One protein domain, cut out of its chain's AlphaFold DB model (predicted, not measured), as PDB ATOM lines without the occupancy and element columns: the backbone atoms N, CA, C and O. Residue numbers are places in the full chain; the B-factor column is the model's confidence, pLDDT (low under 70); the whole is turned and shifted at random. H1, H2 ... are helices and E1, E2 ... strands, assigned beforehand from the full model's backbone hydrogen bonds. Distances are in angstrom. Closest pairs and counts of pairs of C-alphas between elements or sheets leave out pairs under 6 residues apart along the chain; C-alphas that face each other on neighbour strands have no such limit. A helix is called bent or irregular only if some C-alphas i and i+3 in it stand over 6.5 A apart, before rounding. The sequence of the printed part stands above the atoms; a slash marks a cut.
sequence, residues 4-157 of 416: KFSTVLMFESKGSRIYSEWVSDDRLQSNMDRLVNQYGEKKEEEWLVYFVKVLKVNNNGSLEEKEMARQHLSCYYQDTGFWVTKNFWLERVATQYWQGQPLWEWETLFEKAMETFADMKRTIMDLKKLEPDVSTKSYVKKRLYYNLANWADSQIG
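AT A GLANCE: This is residues 4 to 157 of the 416 residues of an uncharacterized protein of Oscillatoria sp. SIO1A7 (UniProt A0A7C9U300). A long bent helix, H3, runs through an elongated body of crossed helices, with a two-stranded hairpin, E1 and E2, along one side. Around its first arm, H3a, sit H1, H2 and H5; its second arm, H3b, packs with H4 and H6, and residues 95 to 100, of which 95 belongs to H3b, stick out at one end. The 154 printed residues hold, in order, E1 E2 H1 H2 H3 H4 H5 H6, mostly helix; the sheet, E1 - E2, is antiparallel. The whole is compact, with a radius of gyration of the C-alphas of 16.9 A, and spans 56 by 36 by 25 A.

HOW THE PARTS SIT: Begin with the hairpin of E1, residues 7 to 14, and E2, residues 17 to 24: N 8 and O 23 are 2.8 A apart, and N 19 and O 12 2.9 A, both within hydrogen-bond range. Next come H1, residues 26 to 39, H2, residues 44 to 56, and H3, residues 63 to 95. By its hydrogen bonds H3 was assigned as one helix, but it is bent: C-alphas 76 and 79 are 7.1 A apart, and its arms H3a, residues 63 to 76, and H3b, residues 79 to 95, stand at a steep tilt of 55 degrees. The closest C-alphas of E1 and H3a are those of Val 8 and Cys 75, 5.5 A. H1, with residues 28 to 31 alone, touches H3a, closest at Leu 28 and His 72, C-alphas 6.9 A apart. H2 and H3a form a helical hairpin, touching closest at Phe 51 and Ala 69, C-alphas 4.9 A apart. H4, residues 106 to 117, is irregular, only just, with C-alphas 113 and 116 6.7 A apart; it touches H3b, closest at Thr 85 and Phe 110, C-alphas 5.6 A apart. H5, residues 120 to 126, touches H3a, closest at Glu 67 and Met 120, C-alphas 7.0 A apart. H6, residues 136 to 156, touches H4 at a steep tilt of 58 degrees, opposite ways, closest at Ala 113 and Leu 144, C-alphas 4.8 A apart. Every O i to N i+4 pair is within hydrogen-bond range in H1, H2, H3a, H5 and H6, against 12 of 13 in H3b and 6 of 8 in H4.

IN THESE COORDINATES: Find C-alpha 7 at (44.978, -19.130, -25.261), where E1 begins. H3b runs 24.7 A from C-alpha 79 at (41.493, -26.345, -19.243). H6 runs 30.9 A to C-alpha 156 at (16.732, -36.065, -21.047).

THE WHOLE: The farthest C-alphas, Gln 38 and Gln 99, are 56.5 A apart. The printed part has no cut and no long link. Look for pLDDT under 70 in 29 residues, among them 90 to 103.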
ATOM      1  N   LYS A   4      47.989 -18.728 -20.635       89.50
ATOM      2  CA  LYS A   4      46.694 -19.281 -20.200       89.50
ATOM      3  C   LYS A   4      45.554 -18.257 -20.205       89.50
ATOM      4  O   LYS A   4      44.395 -18.640 -20.293       89.50
ATOM      5  N   PHE A   5      45.858 -16.965 -20.087       92.31
ATOM      6  CA  PHE A   5      44.855 -15.899 -20.142       92.31
ATOM      7  C   PHE A   5      44.547 -15.437 -21.571       92.31
ATOM      8  O   PHE A   5      43.624 -14.649 -21.759       92.31
ATOM      9  N   SER A   6      45.299 -15.903 -22.564       93.75
ATOM     10  CA  SER A   6      45.196 -15.500 -23.969       93.75
ATOM     11  C   SER A   6      45.166 -16.690 -24.926       93.75
ATOM     12  O   SER A   6      45.224 -16.489 -26.130       93.75
ATOM     13  N   THR A   7      45.079 -17.924 -24.433       90.81
ATOM     14  CA  THR A   7      44.978 -19.130 -25.261       90.81
ATOM     15  C   THR A   7      43.578 -19.704 -25.176       90.81
ATOM     16  O   THR A   7      43.003 -19.835 -24.094       90.81
ATOM     17  N   VAL A   8      43.032 -20.028 -26.342       90.62
ATOM     18  CA  VAL A   8      41.699 -20.584 -26.514       90.62
ATOM     19  C   VAL A   8      41.777 -21.989 -27.101       90.62
ATOM     20  O   VAL A   8      42.538 -22.249 -28.027       90.62
ATOM     21  N   LEU A   9      40.977 -22.899 -26.562       87.12
ATOM     22  CA  LEU A   9      40.742 -24.224 -27.099       87.12
ATOM     23  C   LEU A   9      39.768 -24.104 -28.269       87.12
ATOM     24  O   LEU A   9      38.602 -23.745 -28.083       87.12
ATOM     25  N   MET A  10      40.249 -24.418 -29.462       82.81
ATOM     26  CA  MET A  10      39.458 -24.483 -30.680       82.81
ATOM     27  C   MET A  10      39.221 -25.937 -31.075       82.81
ATOM     28  O   MET A  10      40.081 -26.795 -30.880       82.81
ATOM     29  N   PHE A  11      38.041 -26.201 -31.635       80.31
ATOM     30  CA  PHE A  11      37.693 -27.489 -32.222       80.31
ATOM     31  C   PHE A  11      37.617 -27.326 -33.738       80.31
ATOM     32  O   PHE A  11      36.709 -26.672 -34.252       80.31
ATOM     33  N   GLU A  12      38.577 -27.900 -34.458       76.06
ATOM     34  CA  GLU A  12      38.630 -27.855 -35.917       76.06
ATOM     35  C   GLU A  12      38.176 -29.184 -36.520       76.06
ATOM     36  O   GLU A  12      38.690 -30.255 -36.187       76.06
ATOM     37  N   SER A  13      37.241 -29.121 -37.468       75.12
ATOM     38  CA  SER A  13      36.869 -30.284 -38.271       75.12
ATOM     39  C   SER A  13      37.839 -30.441 -39.440       75.12
ATOM     40  O   SER A  13      37.871 -29.612 -40.352       75.12
ATOM     41  N   LYS A  14      38.630 -31.518 -39.433       69.69
ATOM     42  CA  LYS A  14      39.496 -31.914 -40.554       69.69
ATOM     43  C   LYS A  14      39.017 -33.270 -41.075       69.69
ATOM     44  O   LYS A  14      39.357 -34.330 -40.548       69.69
ATOM     45  N   GLY A  15      38.187 -33.228 -42.118       75.31
ATOM     46  CA  GLY A  15      37.539 -34.410 -42.691       75.31
ATOM     47  C   GLY A  15      36.373 -34.900 -41.828       75.31
ATOM     48  O   GLY A  15      35.432 -34.154 -41.586       75.31
ATOM     49  N   SER A  16      36.425 -36.158 -41.382       62.38
ATOM     50  CA  SER A  16      35.420 -36.761 -40.488       62.38
ATOM     51  C   SER A  16      35.855 -36.790 -39.017       62.38
ATOM     52  O   SER A  16      35.281 -37.535 -38.224       62.38
ATOM     53  N   ARG A  17      36.931 -36.076 -38.666       53.88
ATOM     54  CA  ARG A  17      37.497 -36.033 -37.316       53.88
ATOM     55  C   ARG A  17      37.523 -34.599 -36.811       53.88
ATOM     56  O   ARG A  17      37.854 -33.685 -37.566       53.88
ATOM     57  N   ILE A  18      37.210 -34.438 -35.530       64.69
ATOM     58  CA  ILE A  18      37.335 -33.173 -34.817       64.69
ATOM     59  C   ILE A  18      38.643 -33.210 -34.028       64.69
ATOM     60  O   ILE A  18      38.921 -34.171 -33.307       64.69
ATOM     61  N   TYR A  19      39.460 -32.183 -34.215       70.25
ATOM     62  CA  TYR A  19      40.723 -31.986 -33.520       70.25
ATOM     63  C   TYR A  19      40.569 -30.825 -32.550       70.25
ATOM     64  O   TYR A  19      39.919 -29.835 -32.873       70.25
ATOM     65  N   SER A  20      41.173 -30.943 -31.373       75.44
ATOM     66  CA  SER A  20      41.248 -29.848 -30.412       75.44
ATOM     67  C   SER A  20      42.651 -29.258 -30.413       75.44
ATOM     68  O   SER A  20      43.616 -30.003 -30.223       75.44
ATOM     69  N   GLU A  21      42.766 -27.948 -30.570       83.75
ATOM     70  CA  GLU A  21      44.043 -27.235 -30.544       83.75
ATOM     71  C   GLU A  21      43.963 -25.990 -29.663       83.75
ATOM     72  O   GLU A  21      42.910 -25.367 -29.530       83.75
ATOM     73  N   TRP A  22      45.083 -25.649 -29.029       84.25
ATOM     74  CA  TRP A  22      45.216 -24.420 -28.256       84.25
ATOM     75  C   TRP A  22      45.809 -23.340 -29.152       84.25
ATOM     76  O   TRP A  22      46.940 -23.470 -29.614       84.25
ATOM     77  N   VAL A  23      45.049 -22.275 -29.378       88.81
ATOM     78  CA  VAL A  23      45.418 -21.166 -30.262       88.81
ATOM     79  C   VAL A  23      45.518 -19.890 -29.438       88.81
ATOM     80  O   VAL A  23      44.714 -19.664 -28.537       88.81
ATOM     81  N   SER A  24      46.518 -19.051 -29.708       91.94
ATOM     82  CA  SER A  24      46.615 -17.738 -29.064       91.94
ATOM     83  C   SER A  24      45.598 -16.766 -29.672       91.94
ATOM     84  O   SER A  24      45.468 -16.674 -30.889       91.94
ATOM     85  N   ASP A  25      44.869 -16.044 -28.826       94.62
ATOM     86  CA  ASP A  25      44.012 -14.923 -29.201       94.62
ATOM     87  C   ASP A  25      44.846 -13.633 -29.148       94.62
ATOM     88  O   ASP A  25      45.150 -13.117 -28.069       94.62
ATOM     89  N   ASP A  26      45.201 -13.101 -30.321       94.06
ATOM     90  CA  ASP A  26      46.058 -11.914 -30.472       94.06
ATOM     91  C   ASP A  26      45.535 -10.690 -29.710       94.06
ATOM     92  O   ASP A  26      46.308  -9.866 -29.202       94.06
ATOM     93  N   ARG A  27      44.208 -10.549 -29.610       95.62
ATOM     94  CA  ARG A  27      43.577  -9.415 -28.932       95.62
ATOM     95  C   ARG A  27      43.734  -9.545 -27.421       95.62
ATOM     96  O   ARG A  27      44.044  -8.550 -26.761       95.62
ATOM     97  N   LEU A  28      43.538 -10.742 -26.872       95.25
ATOM     98  CA  LEU A  28      43.780 -11.013 -25.456       95.25
ATOM     99  C   LEU A  28      45.272 -10.972 -25.130       95.25
ATOM    100  O   LEU A  28      45.641 -10.405 -24.105       95.25
ATOM    101  N   GLN A  29      46.136 -11.480 -26.003       96.00
ATOM    102  CA  GLN A  29      47.583 -11.384 -25.824       96.00
ATOM    103  C   GLN A  29      48.027  -9.916 -25.739       96.00
ATOM    104  O   GLN A  29      48.633  -9.511 -24.751       96.00
ATOM    105  N   SER A  30      47.591  -9.083 -26.688       95.19
ATOM    106  CA  SER A  30      47.873  -7.640 -26.682       95.19
ATOM    107  C   SER A  30      47.327  -6.937 -25.431       95.19
ATOM    108  O   SER A  30      47.943  -6.009 -24.901       95.19
ATOM    109  N   ASN A  31      46.155  -7.359 -24.937       95.81
ATOM    110  CA  ASN A  31      45.590  -6.834 -23.696       95.81
ATOM    111  C   ASN A  31      46.443  -7.217 -22.478       95.81
ATOM    112  O   ASN A  31      46.751  -6.340 -21.670       95.81
ATOM    113  N   MET A  32      46.866  -8.482 -22.382       95.62
ATOM    114  CA  MET A  32      47.762  -8.957 -21.327       95.62
ATOM    115  C   MET A  32      49.081  -8.195 -21.337       95.62
ATOM    116  O   MET A  32      49.497  -7.712 -20.288       95.62
ATOM    117  N   ASP A  33      49.694  -8.006 -22.505       95.06
ATOM    118  CA  ASP A  33      50.958  -7.275 -22.634       95.06
ATOM    119  C   ASP A  33      50.806  -5.824 -22.152       95.06
ATOM    120  O   ASP A  33      51.643  -5.302 -21.413       95.06
ATOM    121  N   ARG A  34      49.685  -5.166 -22.486       95.25
ATOM    122  CA  ARG A  34      49.363  -3.826 -21.972       95.25
ATOM    123  C   ARG A  34      49.208  -3.815 -20.449       95.25
ATOM    124  O   ARG A  34      49.724  -2.908 -19.799       95.25
ATOM    125  N   LEU A  35      48.509  -4.795 -19.879       94.44
ATOM    126  CA  LEU A  35      48.311  -4.898 -18.432       94.44
ATOM    127  C   LEU A  35      49.628  -5.162 -17.694       94.44
ATOM    128  O   LEU A  35      49.868  -4.549 -16.654       94.44
ATOM    129  N   VAL A  36      50.495  -6.018 -18.237       94.69
ATOM    130  CA  VAL A  36      51.836  -6.290 -17.697       94.69
ATOM    131  C   VAL A  36      52.697  -5.030 -17.737       94.69
ATOM    132  O   VAL A  36      53.315  -4.681 -16.735       94.69
ATOM    133  N   ASN A  37      52.671  -4.280 -18.841       95.12
ATOM    134  CA  ASN A  37      53.392  -3.008 -18.945       95.12
ATOM    135  C   ASN A  37      52.889  -1.955 -17.943       95.12
ATOM    136  O   ASN A  37      53.675  -1.165 -17.427       95.12
ATOM    137  N   GLN A  38      51.584  -1.934 -17.657       93.81
ATOM    138  CA  GLN A  38      50.978  -0.951 -16.758       93.81
ATOM    139  C   GLN A  38      51.144  -1.300 -15.271       93.81
ATOM    140  O   GLN A  38      51.341  -0.408 -14.446       93.81
ATOM    141  N   TYR A  39      51.013  -2.578 -14.913       91.69
ATOM    142  CA  TYR A  39      50.933  -3.029 -13.519       91.69
ATOM    143  C   TYR A  39      52.118  -3.892 -13.072       91.69
ATOM    144  O   TYR A  39      52.136  -4.320 -11.915       91.69
ATOM    145  N   GLY A  40      53.085  -4.129 -13.960       92.25
ATOM    146  CA  GLY A  40      54.213  -5.030 -13.757       92.25
ATOM    147  C   GLY A  40      53.858  -6.501 -13.982       92.25
ATOM    148  O   GLY A  40      52.687  -6.884 -14.071       92.25
ATOM    149  N   GLU A  41      54.890  -7.341 -14.047       87.62
ATOM    150  CA  GLU A  41      54.720  -8.791 -14.022       87.62
ATOM    151  C   GLU A  41      54.189  -9.244 -12.660       87.62
ATOM    152  O   GLU A  41      54.674  -8.836 -11.603       87.62
ATOM    153  N   LYS A  42      53.174 -10.104 -12.701       88.69
ATOM    154  CA  LYS A  42      52.508 -10.672 -11.529       88.69
ATOM    155  C   LYS A  42      52.378 -12.176 -11.678       88.69
ATOM    156  O   LYS A  42      52.382 -12.700 -12.797       88.69
ATOM    157  N   LYS A  43      52.222 -12.865 -10.550       88.94
ATOM    158  CA  LYS A  43      51.957 -14.308 -10.531       88.94
ATOM    159  C   LYS A  43      50.575 -14.618 -11.110       88.94
ATOM    160  O   LYS A  43      49.687 -13.765 -11.152       88.94
ATOM    161  N   GLU A  44      50.380 -15.858 -11.545       87.62
ATOM    162  CA  GLU A  44      49.117 -16.347 -12.117       87.62
ATOM    163  C   GLU A  44      47.917 -16.080 -11.193       87.62
ATOM    164  O   GLU A  44      46.875 -15.597 -11.638       87.62
ATOM    165  N   GLU A  45      48.080 -16.330  -9.895       86.50
ATOM    166  CA  GLU A  45      47.036 -16.155  -8.885       86.50
ATOM    167  C   GLU A  45      46.667 -14.679  -8.708       86.50
ATOM    168  O   GLU A  45      45.506 -14.335  -8.491       86.50
ATOM    169  N   GLU A  46      47.641 -13.780  -8.849       89.19
ATOM    170  CA  GLU A  46      47.431 -12.339  -8.732       89.19
ATOM    171  C   GLU A  46      46.658 -11.785  -9.936       89.19
ATOM    172  O   GLU A  46      45.782 -10.933  -9.759       89.19
ATOM    173  N   TRP A  47      46.919 -12.301 -11.144       92.25
ATOM    174  CA  TRP A  47      46.132 -11.985 -12.341       92.25
ATOM    175  C   TRP A  47      44.701 -12.508 -12.245       92.25
ATOM    176  O   TRP A  47      43.751 -11.782 -12.540       92.25
ATOM    177  N   LEU A  48      44.527 -13.730 -11.743       89.75
ATOM    178  CA  LEU A  48      43.211 -14.276 -11.427       89.75
ATOM    179  C   LEU A  48      42.428 -13.374 -10.465       89.75
ATOM    180  O   LEU A  48      41.275 -13.022 -10.730       89.75
ATOM    181  N   VAL A  49      43.055 -12.986  -9.351       88.94
ATOM    182  CA  VAL A  49      42.462 -12.084  -8.355       88.94
ATOM    183  C   VAL A  49      42.109 -10.743  -8.996       88.94
ATOM    184  O   VAL A  49      41.034 -10.205  -8.723       88.94
ATOM    185  N   TYR A  50      42.983 -10.207  -9.852       91.50
ATOM    186  CA  TYR A  50      42.745  -8.968 -10.586       91.50
ATOM    187  C   TYR A  50      41.487  -9.064 -11.460       91.50
ATOM    188  O   TYR A  50      40.560  -8.278 -11.257       91.50
ATOM    189  N   PHE A  51      41.384 -10.056 -12.347       92.75
ATOM    190  CA  PHE A  51      40.232 -10.172 -13.246       92.75
ATOM    191  C   PHE A  51      38.917 -10.412 -12.500       92.75
ATOM    192  O   PHE A  51      37.892  -9.813 -12.835       92.75
ATOM    193  N   VAL A  52      38.927 -11.214 -11.430       89.94
ATOM    194  CA  VAL A  52      37.728 -11.407 -10.597       89.94
ATOM    195  C   VAL A  52      37.316 -10.102  -9.905       89.94
ATOM    196  O   VAL A  52      36.122  -9.809  -9.814       89.94
ATOM    197  N   LYS A  53      38.275  -9.288  -9.442       89.25
ATOM    198  CA  LYS A  53      37.985  -7.966  -8.866       89.25
ATOM    199  C   LYS A  53      37.396  -7.013  -9.905       89.25
ATOM    200  O   LYS A  53      36.389  -6.379  -9.601       89.25
ATOM    201  N   VAL A  54      37.949  -6.961 -11.120       90.88
ATOM    202  CA  VAL A  54      37.414  -6.135 -12.222       90.88
ATOM    203  C   VAL A  54      35.938  -6.459 -12.483       90.88
ATOM    204  O   VAL A  54      35.112  -5.550 -12.578       90.88
ATOM    205  N   LEU A  55      35.569  -7.746 -12.503       89.38
ATOM    206  CA  LEU A  55      34.177  -8.167 -12.692       89.38
ATOM    207  C   LEU A  55      33.253  -7.803 -11.518       89.38
ATOM    208  O   LEU A  55      32.081  -7.490 -11.729       89.38
ATOM    209  N   LYS A  56      33.756  -7.859 -10.279       84.25
ATOM    210  CA  LYS A  56      32.955  -7.642  -9.062       84.25
ATOM    211  C   LYS A  56      32.787  -6.175  -8.673       84.25
ATOM    212  O   LYS A  56      31.815  -5.838  -7.994       84.25
ATOM    213  N   VAL A  57      33.713  -5.297  -9.055       80.88
ATOM    214  CA  VAL A  57      33.640  -3.876  -8.700       80.88
ATOM    215  C   VAL A  57      32.587  -3.193  -9.575       80.88
ATOM    216  O   VAL A  57      32.752  -2.982 -10.779       80.88
ATOM    217  N   ASN A  58      31.455  -2.848  -8.961       59.91
ATOM    218  CA  ASN A  58      30.286  -2.362  -9.691       59.91
ATOM    219  C   ASN A  58      30.455  -0.967 -10.321       59.91
ATOM    220  O   ASN A  58      29.760  -0.702 -11.294       59.91
ATOM    221  N   ASN A  59      31.394  -0.122  -9.865       55.66
ATOM    222  CA  ASN A  59      31.329   1.320 -10.163       55.66
ATOM    223  C   ASN A  59      32.517   1.966 -10.906       55.66
ATOM    224  O   ASN A  59      32.348   3.097 -11.347       55.66
ATOM    225  N   ASN A  60      33.675   1.311 -11.087       59.97
ATOM    226  CA  ASN A  60      34.879   2.023 -11.574       59.97
ATOM    227  C   ASN A  60      35.502   1.500 -12.881       59.97
ATOM    228  O   ASN A  60      36.317   2.210 -13.459       59.97
ATOM    229  N   GLY A  61      35.148   0.300 -13.349       69.31
ATOM    230  CA  GLY A  61      35.694  -0.259 -14.597       69.31
ATOM    231  C   GLY A  61      34.786   0.007 -15.795       69.31
ATOM    232  O   GLY A  61      33.557  -0.061 -15.660       69.31
ATOM    233  N   SER A  62      35.370   0.277 -16.965       86.94
ATOM    234  CA  SER A  62      34.603   0.397 -18.210       86.94
ATOM    235  C   SER A  62      33.964  -0.950 -18.584       86.94
ATOM    236  O   SER A  62      34.434  -2.015 -18.176       86.94
ATOM    237  N   LEU A  63      32.876  -0.932 -19.366       87.75
ATOM    238  CA  LEU A  63      32.256  -2.172 -19.859       87.75
ATOM    239  C   LEU A  63      33.263  -3.020 -20.655       87.75
ATOM    240  O   LEU A  63      33.267  -4.241 -20.538       87.75
ATOM    241  N   GLU A  64      34.132  -2.355 -21.413       90.38
ATOM    242  CA  GLU A  64      35.208  -2.980 -22.180       90.38
ATOM    243  C   GLU A  64      36.226  -3.683 -21.272       90.38
ATOM    244  O   GLU A  64      36.594  -4.824 -21.531       90.38
ATOM    245  N   GLU A  65      36.634  -3.051 -20.169       90.56
ATOM    246  CA  GLU A  65      37.567  -3.643 -19.205       90.56
ATOM    247  C   GLU A  65      36.974  -4.891 -18.540       90.56
ATOM    248  O   GLU A  65      37.639  -5.920 -18.418       90.56
ATOM    249  N   LYS A  66      35.688  -4.832 -18.173       91.81
ATOM    250  CA  LYS A  66      34.968  -5.992 -17.631       91.81
ATOM    251  C   LYS A  66      34.885  -7.121 -18.646       91.81
ATOM    252  O   LYS A  66      35.096  -8.277 -18.289       91.81
ATOM    253  N   GLU A  67      34.591  -6.800 -19.899       93.62
ATOM    254  CA  GLU A  67      34.480  -7.786 -20.968       93.62
ATOM    255  C   GLU A  67      35.822  -8.463 -21.271       93.62
ATOM    256  O   GLU A  67      35.873  -9.687 -21.390       93.62
ATOM    257  N   MET A  68      36.921  -7.707 -21.277       94.62
ATOM    258  CA  MET A  68      38.269  -8.275 -21.376       94.62
ATOM    259  C   MET A  68      38.580  -9.182 -20.182       94.62
ATOM    260  O   MET A  68      39.004 -10.321 -20.365       94.62
ATOM    261  N   ALA A  69      38.285  -8.743 -18.954       94.44
ATOM    262  CA  ALA A  69      38.482  -9.566 -17.760       94.44
ATOM    263  C   ALA A  69      37.682 -10.879 -17.808       94.44
ATOM    264  O   ALA A  69      38.192 -11.933 -17.421       94.44
ATOM    265  N   ARG A  70      36.443 -10.843 -18.320       95.38
ATOM    266  CA  ARG A  70      35.622 -12.041 -18.549       95.38
ATOM    267  C   ARG A  70      36.297 -12.992 -19.535       95.38
ATOM    268  O   ARG A  70      36.348 -14.190 -19.270       95.38
ATOM    269  N   GLN A  71      36.799 -12.476 -20.651       95.88
ATOM    270  CA  GLN A  71      37.438 -13.282 -21.693       95.88
ATOM    271  C   GLN A  71      38.756 -13.902 -21.212       95.88
ATOM    272  O   GLN A  71      38.970 -15.092 -21.429       95.88
ATOM    273  N   HIS A  72      39.573 -13.161 -20.457       96.12
ATOM    274  CA  HIS A  72      40.773 -13.704 -19.813       96.12
ATOM    275  C   HIS A  72      40.448 -14.825 -18.825       96.12
ATOM    276  O   HIS A  72      41.103 -15.866 -18.829       96.12
ATOM    277  N   LEU A  73      39.409 -14.650 -17.999       93.88
ATOM    278  CA  LEU A  73      38.945 -15.712 -17.103       93.88
ATOM    279  C   LEU A  73      38.391 -16.905 -17.883       93.88
ATOM    280  O   LEU A  73      38.620 -18.042 -17.480       93.88
ATOM    281  N   SER A  74      37.695 -16.664 -18.995       94.88
ATOM    282  CA  SER A  74      37.216 -17.730 -19.868       94.88
ATOM    283  C   SER A  74      38.386 -18.574 -20.367       94.88
ATOM    284  O   SER A  74      38.380 -19.766 -20.085       94.88
ATOM    285  N   CYS A  75      39.406 -17.964 -20.985       94.12
ATOM    286  CA  CYS A  75      40.620 -18.650 -21.452       94.12
ATOM    287  C   CYS A  75      41.284 -19.443 -20.326       94.12
ATOM    288  O   CYS A  75      41.495 -20.648 -20.436       94.12
ATOM    289  N   TYR A  76      41.481 -18.791 -19.179       93.50
ATOM    290  CA  TYR A  76      42.131 -19.403 -18.030       93.50
ATOM    291  C   TYR A  76      41.438 -20.688 -17.556       93.50
ATOM    292  O   TYR A  76      42.093 -21.671 -17.203       93.50
ATOM    293  N   TYR A  77      40.102 -20.691 -17.526       92.38
ATOM    294  CA  TYR A  77      39.326 -21.829 -17.039       92.38
ATOM    295  C   TYR A  77      38.941 -22.838 -18.122       92.38
ATOM    296  O   TYR A  77      38.308 -23.837 -17.778       92.38
ATOM    297  N   GLN A  78      39.335 -22.655 -19.387       90.31
ATOM    298  CA  GLN A  78      39.035 -23.630 -20.441       90.31
ATOM    299  C   GLN A  78      39.663 -24.994 -20.174       90.31
ATOM    300  O   GLN A  78      38.993 -25.998 -20.378       90.31
ATOM    301  N   ASP A  79      40.882 -25.063 -19.634       86.69
ATOM    302  CA  ASP A  79      41.493 -26.345 -19.243       86.69
ATOM    303  C   ASP A  79      40.666 -27.033 -18.139       86.69
ATOM    304  O   ASP A  79      40.360 -28.225 -18.196       86.69
ATOM    305  N   THR A  80      40.170 -26.257 -17.170       86.06
ATOM    306  CA  THR A  80      39.253 -26.790 -16.149       86.06
ATOM    307  C   THR A  80      37.938 -27.266 -16.773       86.06
ATOM    308  O   THR A  80      37.447 -28.336 -16.409       86.06
ATOM    309  N   GLY A  81      37.377 -26.502 -17.716       85.69
ATOM    310  CA  GLY A  81      36.200 -26.880 -18.500       85.69
ATOM    311  C   GLY A  81      36.413 -28.181 -19.254       85.69
ATOM    312  O   GLY A  81      35.597 -29.086 -19.132       85.69
ATOM    313  N   PHE A  82      37.554 -28.321 -19.922       85.25
ATOM    314  CA  PHE A  82      37.931 -29.509 -20.669       85.25
ATOM    315  C   PHE A  82      37.900 -30.741 -19.768       85.25
ATOM    316  O   PHE A  82      37.168 -31.688 -20.033       85.25
ATOM    317  N   TRP A  83      38.597 -30.730 -18.631       83.00
ATOM    318  CA  TRP A  83      38.606 -31.901 -17.749       83.00
ATOM    319  C   TRP A  83      37.257 -32.179 -17.079       83.00
ATOM    320  O   TRP A  83      36.905 -33.344 -16.882       83.00
ATOM    321  N   VAL A  84      36.484 -31.145 -16.731       83.19
ATOM    322  CA  VAL A  84      35.124 -31.317 -16.187       83.19
ATOM    323  C   VAL A  84      34.236 -32.024 -17.192       83.19
ATOM    324  O   VAL A  84      33.618 -33.033 -16.855       83.19
ATOM    325  N   THR A  85      34.218 -31.528 -18.424       84.19
ATOM    326  CA  THR A  85      33.456 -32.122 -19.512       84.19
ATOM    327  C   THR A  85      33.894 -33.565 -19.741       84.19
ATOM    328  O   THR A  85      33.042 -34.421 -19.949       84.19
ATOM    329  N   LYS A  86      35.195 -33.873 -19.616       79.81
ATOM    330  CA  LYS A  86      35.781 -35.192 -19.949       79.81
ATOM    331  C   LYS A  86      35.291 -36.242 -19.004       79.81
ATOM    332  O   LYS A  86      34.796 -37.282 -19.424       79.81
ATOM    333  N   ASN A  87      35.376 -35.914 -17.727       77.81
ATOM    334  CA  ASN A  87      34.879 -36.776 -16.679       77.81
ATOM    335  C   ASN A  87      33.359 -36.929 -16.789       77.81
ATOM    336  O   ASN A  87      32.872 -38.053 -16.765       77.81
ATOM    337  N   PHE A  88      32.623 -35.837 -17.030       78.94
ATOM    338  CA  PHE A  88      31.169 -35.892 -17.199       78.94
ATOM    339  C   PHE A  88      30.744 -36.784 -18.375       78.94
ATOM    340  O   PHE A  88      29.846 -37.615 -18.239       78.94
ATOM    341  N   TRP A  89      31.401 -36.634 -19.527       76.19
ATOM    342  CA  TRP A  89      31.154 -37.448 -20.713       76.19
ATOM    343  C   TRP A  89      31.468 -38.917 -20.434       76.19
ATOM    344  O   TRP A  89      30.619 -39.763 -20.683       76.19
ATOM    345  N   LEU A  90      32.622 -39.231 -19.835       67.25
ATOM    346  CA  LEU A  90      32.986 -40.609 -19.482       67.25
ATOM    347  C   LEU A  90      31.981 -41.249 -18.509       67.25
ATOM    348  O   LEU A  90      31.573 -42.391 -18.719       67.25
ATOM    349  N   GLU A  91      31.543 -40.518 -17.483       67.81
ATOM    350  CA  GLU A  91      30.564 -40.989 -16.492       67.81
ATOM    351  C   GLU A  91      29.190 -41.277 -17.120       67.81
ATOM    352  O   GLU A  91      28.555 -42.295 -16.819       67.81
ATOM    353  N   ARG A  92      28.724 -40.403 -18.020       65.31
ATOM    354  CA  ARG A  92      27.412 -40.542 -18.673       65.31
ATOM    355  C   ARG A  92      27.431 -41.526 -19.836       65.31
ATOM    356  O   ARG A  92      26.499 -42.310 -19.967       65.31
ATOM    357  N   VAL A  93      28.497 -41.568 -20.631       52.41
ATOM    358  CA  VAL A  93      28.664 -42.561 -21.702       52.41
ATOM    359  C   VAL A  93      28.796 -43.968 -21.120       52.41
ATOM    360  O   VAL A  93      28.230 -44.901 -21.675       52.41
ATOM    361  N   ALA A  94      29.446 -44.148 -19.965       47.81
ATOM    362  CA  ALA A  94      29.501 -45.453 -19.299       47.81
ATOM    363  C   ALA A  94      28.129 -45.960 -18.812       47.81
ATOM    364  O   ALA A  94      27.949 -47.165 -18.646       47.81
ATOM    365  N   THR A  95      27.165 -45.064 -18.586       47.12
ATOM    366  CA  THR A  95      25.877 -45.392 -17.952       47.12
ATOM    367  C   THR A  95      24.671 -45.274 -18.885       47.12
ATOM    368  O   THR A  95      23.634 -45.877 -18.613       47.12
ATOM    369  N   GLN A  96      24.771 -44.515 -19.978       51.53
ATOM    370  CA  GLN A  96      23.643 -44.154 -20.835       51.53
ATOM    371  C   GLN A  96      24.061 -44.213 -22.313       51.53
ATOM    372  O   GLN A  96      24.307 -43.197 -22.954       51.53
ATOM    373  N   TYR A  97      24.126 -45.423 -22.872       49.31
ATOM    374  CA  TYR A  97      24.085 -45.615 -24.323       49.31
ATOM    375  C   TYR A  97      22.626 -45.730 -24.755       49.31
ATOM    376  O   TYR A  97      21.953 -46.711 -24.438       49.31
ATOM    377  N   TRP A  98      22.140 -44.751 -25.513       43.00
ATOM    378  CA  TRP A  98      20.908 -44.918 -26.274       43.00
ATOM    379  C   TRP A  98      21.292 -45.389 -27.678       43.00
ATOM    380  O   TRP A  98      21.920 -44.656 -28.432       43.00
ATOM    381  N   GLN A  99      20.962 -46.637 -28.019       47.16
ATOM    382  CA  GLN A  99      21.138 -47.193 -29.374       47.16
ATOM    383  C   GLN A  99      22.581 -47.171 -29.932       47.16
ATOM    384  O   GLN A  99      22.776 -47.098 -31.141       47.16
ATOM    385  N   GLY A 100      23.601 -47.278 -29.075       47.97
ATOM    386  CA  GLY A 100      24.989 -47.434 -29.532       47.97
ATOM    387  C   GLY A 100      25.697 -46.136 -29.936       47.97
ATOM    388  O   GLY A 100      26.813 -46.210 -30.443       47.97
ATOM    389  N   GLN A 101      25.107 -44.964 -29.676       49.09
ATOM    390  CA  GLN A 101      25.784 -43.673 -29.835       49.09
ATOM    391  C   GLN A 101      25.843 -42.903 -28.509       49.09
ATOM    392  O   GLN A 101      24.933 -43.043 -27.680       49.09
ATOM    393  N   PRO A 102      26.913 -42.117 -28.268       57.53
ATOM    394  CA  PRO A 102      26.925 -41.177 -27.160       57.53
ATOM    395  C   PRO A 102      25.750 -40.206 -27.320       57.53
ATOM    396  O   PRO A 102      25.485 -39.709 -28.409       57.53
ATOM    397  N   LEU A 103      25.034 -39.942 -26.223       64.62
ATOM    398  CA  LEU A 103      23.890 -39.019 -26.220       64.62
ATOM    399  C   LEU A 103      24.270 -37.615 -26.704       64.62
ATOM    400  O   LEU A 103      23.434 -36.925 -27.286       64.62
ATOM    401  N   TRP A 104      25.513 -37.204 -26.449       76.50
ATOM    402  CA  TRP A 104      26.030 -35.895 -26.820       76.50
ATOM    403  C   TRP A 104      27.482 -35.976 -27.258       76.50
ATOM    404  O   TRP A 104      28.293 -36.692 -26.658       76.50
ATOM    405  N   GLU A 105      27.791 -35.168 -28.264       79.56
ATOM    406  CA  GLU A 105      29.150 -34.930 -28.713       79.56
ATOM    407  C   GLU A 105      29.947 -34.139 -27.674       79.56
ATOM    408  O   GLU A 105      29.418 -33.344 -26.885       79.56
ATOM    409  N   TRP A 106      31.250 -34.380 -27.695       77.81
ATOM    410  CA  TRP A 106      32.215 -33.805 -26.775       77.81
ATOM    411  C   TRP A 106      32.191 -32.271 -26.767       77.81
ATOM    412  O   TRP A 106      32.124 -31.641 -25.708       77.81
ATOM    413  N   GLU A 107      32.204 -31.676 -27.957       84.12
ATOM    414  CA  GLU A 107      32.269 -30.234 -28.185       84.12
ATOM    415  C   GLU A 107      31.026 -29.555 -27.621       84.12
ATOM    416  O   GLU A 107      31.123 -28.546 -26.926       84.12
ATOM    417  N   THR A 108      29.861 -30.177 -27.827       86.69
ATOM    418  CA  THR A 108      28.594 -29.680 -27.285       86.69
ATOM    419  C   THR A 108      28.654 -29.629 -25.763       86.69
ATOM    420  O   THR A 108      28.285 -28.626 -25.158       86.69
ATOM    421  N   LEU A 109      29.156 -30.678 -25.109       87.31
ATOM    422  CA  LEU A 109      29.281 -30.677 -23.653       87.31
ATOM    423  C   LEU A 109      30.293 -29.629 -23.166       87.31
ATOM    424  O   LEU A 109      30.068 -28.988 -22.137       87.31
ATOM    425  N   PHE A 110      31.394 -29.420 -23.892       90.38
ATOM    426  CA  PHE A 110      32.382 -28.398 -23.549       90.38
ATOM    427  C   PHE A 110      31.800 -26.987 -23.647       90.38
ATOM    428  O   PHE A 110      31.897 -26.222 -22.685       90.38
ATOM    429  N   GLU A 111      31.122 -26.667 -24.750       90.94
ATOM    430  CA  GLU A 111      30.415 -25.395 -24.923       90.94
ATOM    431  C   GLU A 111      29.436 -25.144 -23.770       90.94
ATOM    432  O   GLU A 111      29.398 -24.051 -23.200       90.94
ATOM    433  N   LYS A 112      28.694 -26.181 -23.358       91.81
ATOM    434  CA  LYS A 112      27.717 -26.090 -22.265       91.81
ATOM    435  C   LYS A 112      28.344 -25.907 -20.894       91.81
ATOM    436  O   LYS A 112      27.817 -25.134 -20.093       91.81
ATOM    437  N   ALA A 113      29.482 -26.538 -20.621       90.50
ATOM    438  CA  ALA A 113      30.243 -26.256 -19.410       90.50
ATOM    439  C   ALA A 113      30.712 -24.786 -19.394       90.50
ATOM    440  O   ALA A 113      30.535 -24.072 -18.398       90.50
ATOM    441  N   MET A 114      31.239 -24.310 -20.525       93.88
ATOM    442  CA  MET A 114      31.795 -22.963 -20.672       93.88
ATOM    443  C   MET A 114      30.745 -21.845 -20.724       93.88
ATOM    444  O   MET A 114      31.114 -20.676 -20.590       93.88
ATOM    445  N   GLU A 115      29.444 -22.158 -20.777       90.06
ATOM    446  CA  GLU A 115      28.363 -21.163 -20.693       90.06
ATOM    447  C   GLU A 115      28.415 -20.292 -19.428       90.06
ATOM    448  O   GLU A 115      27.892 -19.178 -19.422       90.06
ATOM    449  N   THR A 116      29.083 -20.760 -18.370       86.44
ATOM    450  CA  THR A 116      29.428 -19.960 -17.178       86.44
ATOM    451  C   THR A 116      30.050 -18.611 -17.552       86.44
ATOM    452  O   THR A 116      29.813 -17.606 -16.886       86.44
ATOM    453  N   PHE A 117      30.821 -18.595 -18.639       90.50
ATOM    454  CA  PHE A 117      31.500 -17.424 -19.164       90.50
ATOM    455  C   PHE A 117      30.830 -16.853 -20.417       90.50
ATOM    456  O   PHE A 117      31.381 -15.914 -20.966       90.50
ATOM    457  N   ALA A 118      29.681 -17.349 -20.892       87.62
ATOM    458  CA  ALA A 118      29.103 -16.914 -22.176       87.62
ATOM    459  C   ALA A 118      28.764 -15.415 -22.222       87.62
ATOM    460  O   ALA A 118      28.976 -14.760 -23.241       87.62
ATOM    461  N   ASP A 119      28.265 -14.865 -21.114       90.00
ATOM    462  CA  ASP A 119      27.917 -13.452 -21.003       90.00
ATOM    463  C   ASP A 119      28.270 -12.868 -19.629       90.00
ATOM    464  O   ASP A 119      28.492 -13.578 -18.638       90.00
ATOM    465  N   MET A 120      28.320 -11.536 -19.571       89.31
ATOM    466  CA  MET A 120      28.687 -10.780 -18.374       89.31
ATOM    467  C   MET A 120      27.763 -11.062 -17.182       89.31
ATOM    468  O   MET A 120      28.226 -11.246 -16.056       89.31
ATOM    469  N   LYS A 121      26.446 -11.107 -17.415       87.69
ATOM    470  CA  LYS A 121      25.440 -11.266 -16.359       87.69
ATOM    471  C   LYS A 121      25.563 -12.645 -15.715       87.69
ATOM    472  O   LYS A 121      25.557 -12.742 -14.486       87.69
ATOM    473  N   ARG A 122      25.706 -13.691 -16.530       87.38
ATOM    474  CA  ARG A 122      25.897 -15.066 -16.060       87.38
ATOM    475  C   ARG A 122      27.228 -15.234 -15.342       87.38
ATOM    476  O   ARG A 122      27.230 -15.753 -14.231       87.38
ATOM    477  N   THR A 123      28.310 -14.676 -15.885       88.31
ATOM    478  CA  THR A 123      29.633 -14.715 -15.239       88.31
ATOM    479  C   THR A 123      29.589 -14.081 -13.847       88.31
ATOM    480  O   THR A 123      30.013 -14.689 -12.866       88.31
ATOM    481  N   ILE A 124      29.020 -12.876 -13.719       87.38
ATOM    482  CA  ILE A 124      28.897 -12.184 -12.426       87.38
ATOM    483  C   ILE A 124      28.035 -12.994 -11.449       87.38
ATOM    484  O   ILE A 124      28.367 -13.093 -10.266       87.38
ATOM    485  N   MET A 125      26.934 -13.582 -11.925       86.06
ATOM    486  CA  MET A 125      26.051 -14.415 -11.108       86.06
ATOM    487  C   MET A 125      26.763 -15.678 -10.602       86.06
ATOM    488  O   MET A 125      26.731 -15.965  -9.399       86.06
ATOM    489  N   ASP A 126      27.425 -16.411 -11.495       83.38
ATOM    490  CA  ASP A 126      28.060 -17.689 -11.184       83.38
ATOM    491  C   ASP A 126      29.307 -17.504 -10.320       83.38
ATOM    492  O   ASP A 126      29.508 -18.284  -9.385       83.38
ATOM    493  N   LEU A 127      30.070 -16.426 -10.537       84.44
ATOM    494  CA  LEU A 127      31.270 -16.074  -9.768       84.44
ATOM    495  C   LEU A 127      30.991 -15.181  -8.548       84.44
ATOM    496  O   LEU A 127      31.923 -14.788  -7.842       84.44
ATOM    497  N   LYS A 128      29.725 -14.878  -8.231       83.69
ATOM    498  CA  LYS A 128      29.361 -13.981  -7.117       83.69
ATOM    499  C   LYS A 128      30.024 -14.384  -5.796       83.69
ATOM    500  O   LYS A 128      30.559 -13.528  -5.094       83.69
ATOM    501  N   LYS A 129      30.042 -15.686  -5.485       79.81
ATOM    502  CA  LYS A 129      30.622 -16.236  -4.243       79.81
ATOM    503  C   LYS A 129      32.087 -16.678  -4.380       79.81
ATOM    504  O   LYS A 129      32.602 -17.296  -3.461       79.81
ATOM    505  N   LEU A 130      32.737 -16.414  -5.515       80.75
ATOM    506  CA  LEU A 130      34.139 -16.774  -5.715       80.75
ATOM    507  C   LEU A 130      35.039 -15.863  -4.872       80.75
ATOM    508  O   LEU A 130      35.172 -14.682  -5.188       80.75
ATOM    509  N   GLU A 131      35.642 -16.396  -3.818       74.00
ATOM    510  CA  GLU A 131      36.678 -15.723  -3.025       74.00
ATOM    511  C   GLU A 131      38.054 -16.077  -3.617       74.00
ATOM    512  O   GLU A 131      38.457 -17.246  -3.562       74.00
ATOM    513  N   PRO A 132      38.736 -15.124  -4.287       64.12
ATOM    514  CA  PRO A 132      39.962 -15.405  -5.040       64.12
ATOM    515  C   PRO A 132      41.130 -15.910  -4.184       64.12
ATOM    516  O   PRO A 132      42.049 -16.527  -4.706       64.12
ATOM    517  N   ASP A 133      41.086 -15.626  -2.889       59.88
ATOM    518  CA  ASP A 133      42.085 -15.900  -1.862       59.88
ATOM    519  C   ASP A 133      41.962 -17.292  -1.224       59.88
ATOM    520  O   ASP A 133      42.891 -17.726  -0.546       59.88
ATOM    521  N   VAL A 134      40.856 -18.014  -1.456       57.34
ATOM    522  CA  VAL A 134      40.584 -19.298  -0.782       57.34
ATOM    523  C   VAL A 134      40.701 -20.500  -1.721       57.34
ATOM    524  O   VAL A 134      41.382 -21.469  -1.404       57.34
ATOM    525  N   SER A 135      40.018 -20.491  -2.871       57.19
ATOM    526  CA  SER A 135      40.082 -21.603  -3.834       57.19
ATOM    527  C   SER A 135      39.375 -21.241  -5.142       57.19
ATOM    528  O   SER A 135      38.152 -21.368  -5.272       57.19
ATOM    529  N   THR A 136      40.152 -20.874  -6.155       68.00
ATOM    530  CA  THR A 136      39.625 -20.438  -7.452       68.00
ATOM    531  C   THR A 136      39.184 -21.604  -8.342       68.00
ATOM    532  O   THR A 136      38.039 -21.653  -8.796       68.00
ATOM    533  N   LYS A 137      40.051 -22.608  -8.515       73.25
ATOM    534  CA  LYS A 137      39.819 -23.743  -9.429       73.25
ATOM    535  C   LYS A 137      38.679 -24.666  -8.984       73.25
ATOM    536  O   LYS A 137      37.823 -25.001  -9.795       73.25
ATOM    537  N   SER A 138      38.610 -25.054  -7.706       74.75
ATOM    538  CA  SER A 138      37.570 -25.986  -7.220       74.75
ATOM    539  C   SER A 138      36.162 -25.378  -7.263       74.75
ATOM    540  O   SER A 138      35.206 -26.058  -7.644       74.75
ATOM    541  N   TYR A 139      36.026 -24.082  -6.962       78.56
ATOM    542  CA  TYR A 139      34.743 -23.392  -7.081       78.56
ATOM    543  C   TYR A 139      34.260 -23.369  -8.532       78.56
ATOM    544  O   TYR A 139      33.126 -23.763  -8.813       78.56
ATOM    545  N   VAL A 140      35.128 -22.952  -9.461       82.06
ATOM    546  CA  VAL A 140      34.783 -22.890 -10.885       82.06
ATOM    547  C   VAL A 140      34.500 -24.286 -11.435       82.06
ATOM    548  O   VAL A 140      33.467 -24.474 -12.067       82.06
ATOM    549  N   LYS A 141      35.302 -25.298 -11.085       83.88
ATOM    550  CA  LYS A 141      35.050 -26.707 -11.431       83.88
ATOM    551  C   LYS A 141      33.632 -27.151 -11.053       83.88
ATOM    552  O   LYS A 141      32.918 -27.709 -11.884       83.88
ATOM    553  N   LYS A 142      33.193 -26.865  -9.820       80.38
ATOM    554  CA  LYS A 142      31.830 -27.177  -9.352       80.38
ATOM    555  C   LYS A 142      30.758 -26.432 -10.149       80.38
ATOM    556  O   LYS A 142      29.715 -27.012 -10.439       80.38
ATOM    557  N   ARG A 143      30.994 -25.162 -10.500       83.88
ATOM    558  CA  ARG A 143      30.059 -24.366 -11.314       83.88
ATOM    559  C   ARG A 143      29.919 -24.903 -12.733       83.88
ATOM    560  O   ARG A 143      28.793 -25.099 -13.176       83.88
ATOM    561  N   LEU A 144      31.040 -25.198 -13.388       85.94
ATOM    562  CA  LEU A 144      31.082 -25.792 -14.725       85.94
ATOM    563  C   LEU A 144      30.319 -27.125 -14.747       85.94
ATOM    564  O   LEU A 144      29.435 -27.313 -15.578       85.94
ATOM    565  N   TYR A 145      30.583 -28.005 -13.773       84.56
ATOM    566  CA  TYR A 145      29.888 -29.289 -13.656       84.56
ATOM    567  C   TYR A 145      28.383 -29.112 -13.418       84.56
ATOM    568  O   TYR A 145      27.573 -29.772 -14.058       84.56
ATOM    569  N   TYR A 146      27.987 -28.205 -12.518       81.94
ATOM    570  CA  TYR A 146      26.576 -27.941 -12.229       81.94
ATOM    571  C   TYR A 146      25.821 -27.411 -13.455       81.94
ATOM    572  O   TYR A 146      24.703 -27.846 -13.725       81.94
ATOM    573  N   ASN A 147      26.438 -26.502 -14.215       82.31
ATOM    574  CA  ASN A 147      25.870 -25.988 -15.461       82.31
ATOM    575  C   ASN A 147      25.686 -27.111 -16.489       82.31
ATOM    576  O   ASN A 147      24.599 -27.246 -17.053       82.31
ATOM    577  N   LEU A 148      26.698 -27.966 -16.651       85.19
ATOM    578  CA  LEU A 148      26.644 -29.110 -17.556       85.19
ATOM    579  C   LEU A 148      25.574 -30.137 -17.149       85.19
ATOM    580  O   LEU A 148      24.777 -30.564 -17.982       85.19
ATOM    581  N   ALA A 149      25.498 -30.479 -15.860       82.50
ATOM    582  CA  ALA A 149      24.521 -31.422 -15.322       82.50
ATOM    583  C   ALA A 149      23.078 -30.925 -15.496       82.50
ATOM    584  O   ALA A 149      22.230 -31.662 -15.990       82.50
ATOM    585  N   ASN A 150      22.802 -29.658 -15.165       82.00
ATOM    586  CA  ASN A 150      21.470 -29.075 -15.349       82.00
ATOM    587  C   ASN A 150      21.048 -29.049 -16.818       82.00
ATOM    588  O   ASN A 150      19.880 -29.288 -17.130       82.00
ATOM    589  N   TRP A 151      21.986 -28.729 -17.714       87.25
ATOM    590  CA  TRP A 151      21.719 -28.762 -19.143       87.25
ATOM    591  C   TRP A 151      21.392 -30.187 -19.594       87.25
ATOM    592  O   TRP A 151      20.332 -30.396 -20.180       87.25
ATOM    593  N   ALA A 152      22.217 -31.174 -19.241       81.62
ATOM    594  CA  ALA A 152      21.993 -32.579 -19.578       81.62
ATOM    595  C   ALA A 152      20.628 -33.088 -19.074       81.62
ATOM    596  O   ALA A 152      19.854 -33.680 -19.830       81.62
ATOM    597  N   ASP A 153      20.278 -32.780 -17.822       77.44
ATOM    598  CA  ASP A 153      18.999 -33.171 -17.222       77.44
ATOM    599  C   ASP A 153      17.798 -32.473 -17.897       77.44
ATOM    600  O   ASP A 153      16.702 -33.036 -17.965       77.44
ATOM    601  N   SER A 154      17.988 -31.263 -18.443       79.69
ATOM    602  CA  SER A 154      16.963 -30.576 -19.243       79.69
ATOM    603  C   SER A 154      16.707 -31.244 -20.597       79.69
ATOM    604  O   SER A 154      15.581 -31.184 -21.085       79.69
ATOM    605  N   GLN A 155      17.722 -31.894 -21.180       78.81
ATOM    606  CA  GLN A 155      17.614 -32.572 -22.475       78.81
ATOM    607  C   GLN A 155      16.976 -33.964 -22.351       78.81
ATOM    608  O   GLN A 155      16.197 -34.354 -23.214       78.81
ATOM    609  N   ILE A 156      17.269 -34.704 -21.273       69.75
ATOM    610  CA  ILE A 156      16.732 -36.065 -21.047       69.75
ATOM    611  C   ILE A 156      15.345 -36.038 -20.371       69.75
ATOM    612  O   ILE A 156      14.573 -36.992 -20.472       69.75
ATOM    613  N   GLY A 157      14.995 -34.935 -19.704       54.22
ATOM    614  CA  GLY A 157      13.776 -34.810 -18.909       54.22
ATOM    615  C   GLY A 157      13.977 -35.291 -17.467       54.22
ATOM    616  O   GLY A 157      14.629 -36.299 -17.198       54.22
TER     617      GLY A 157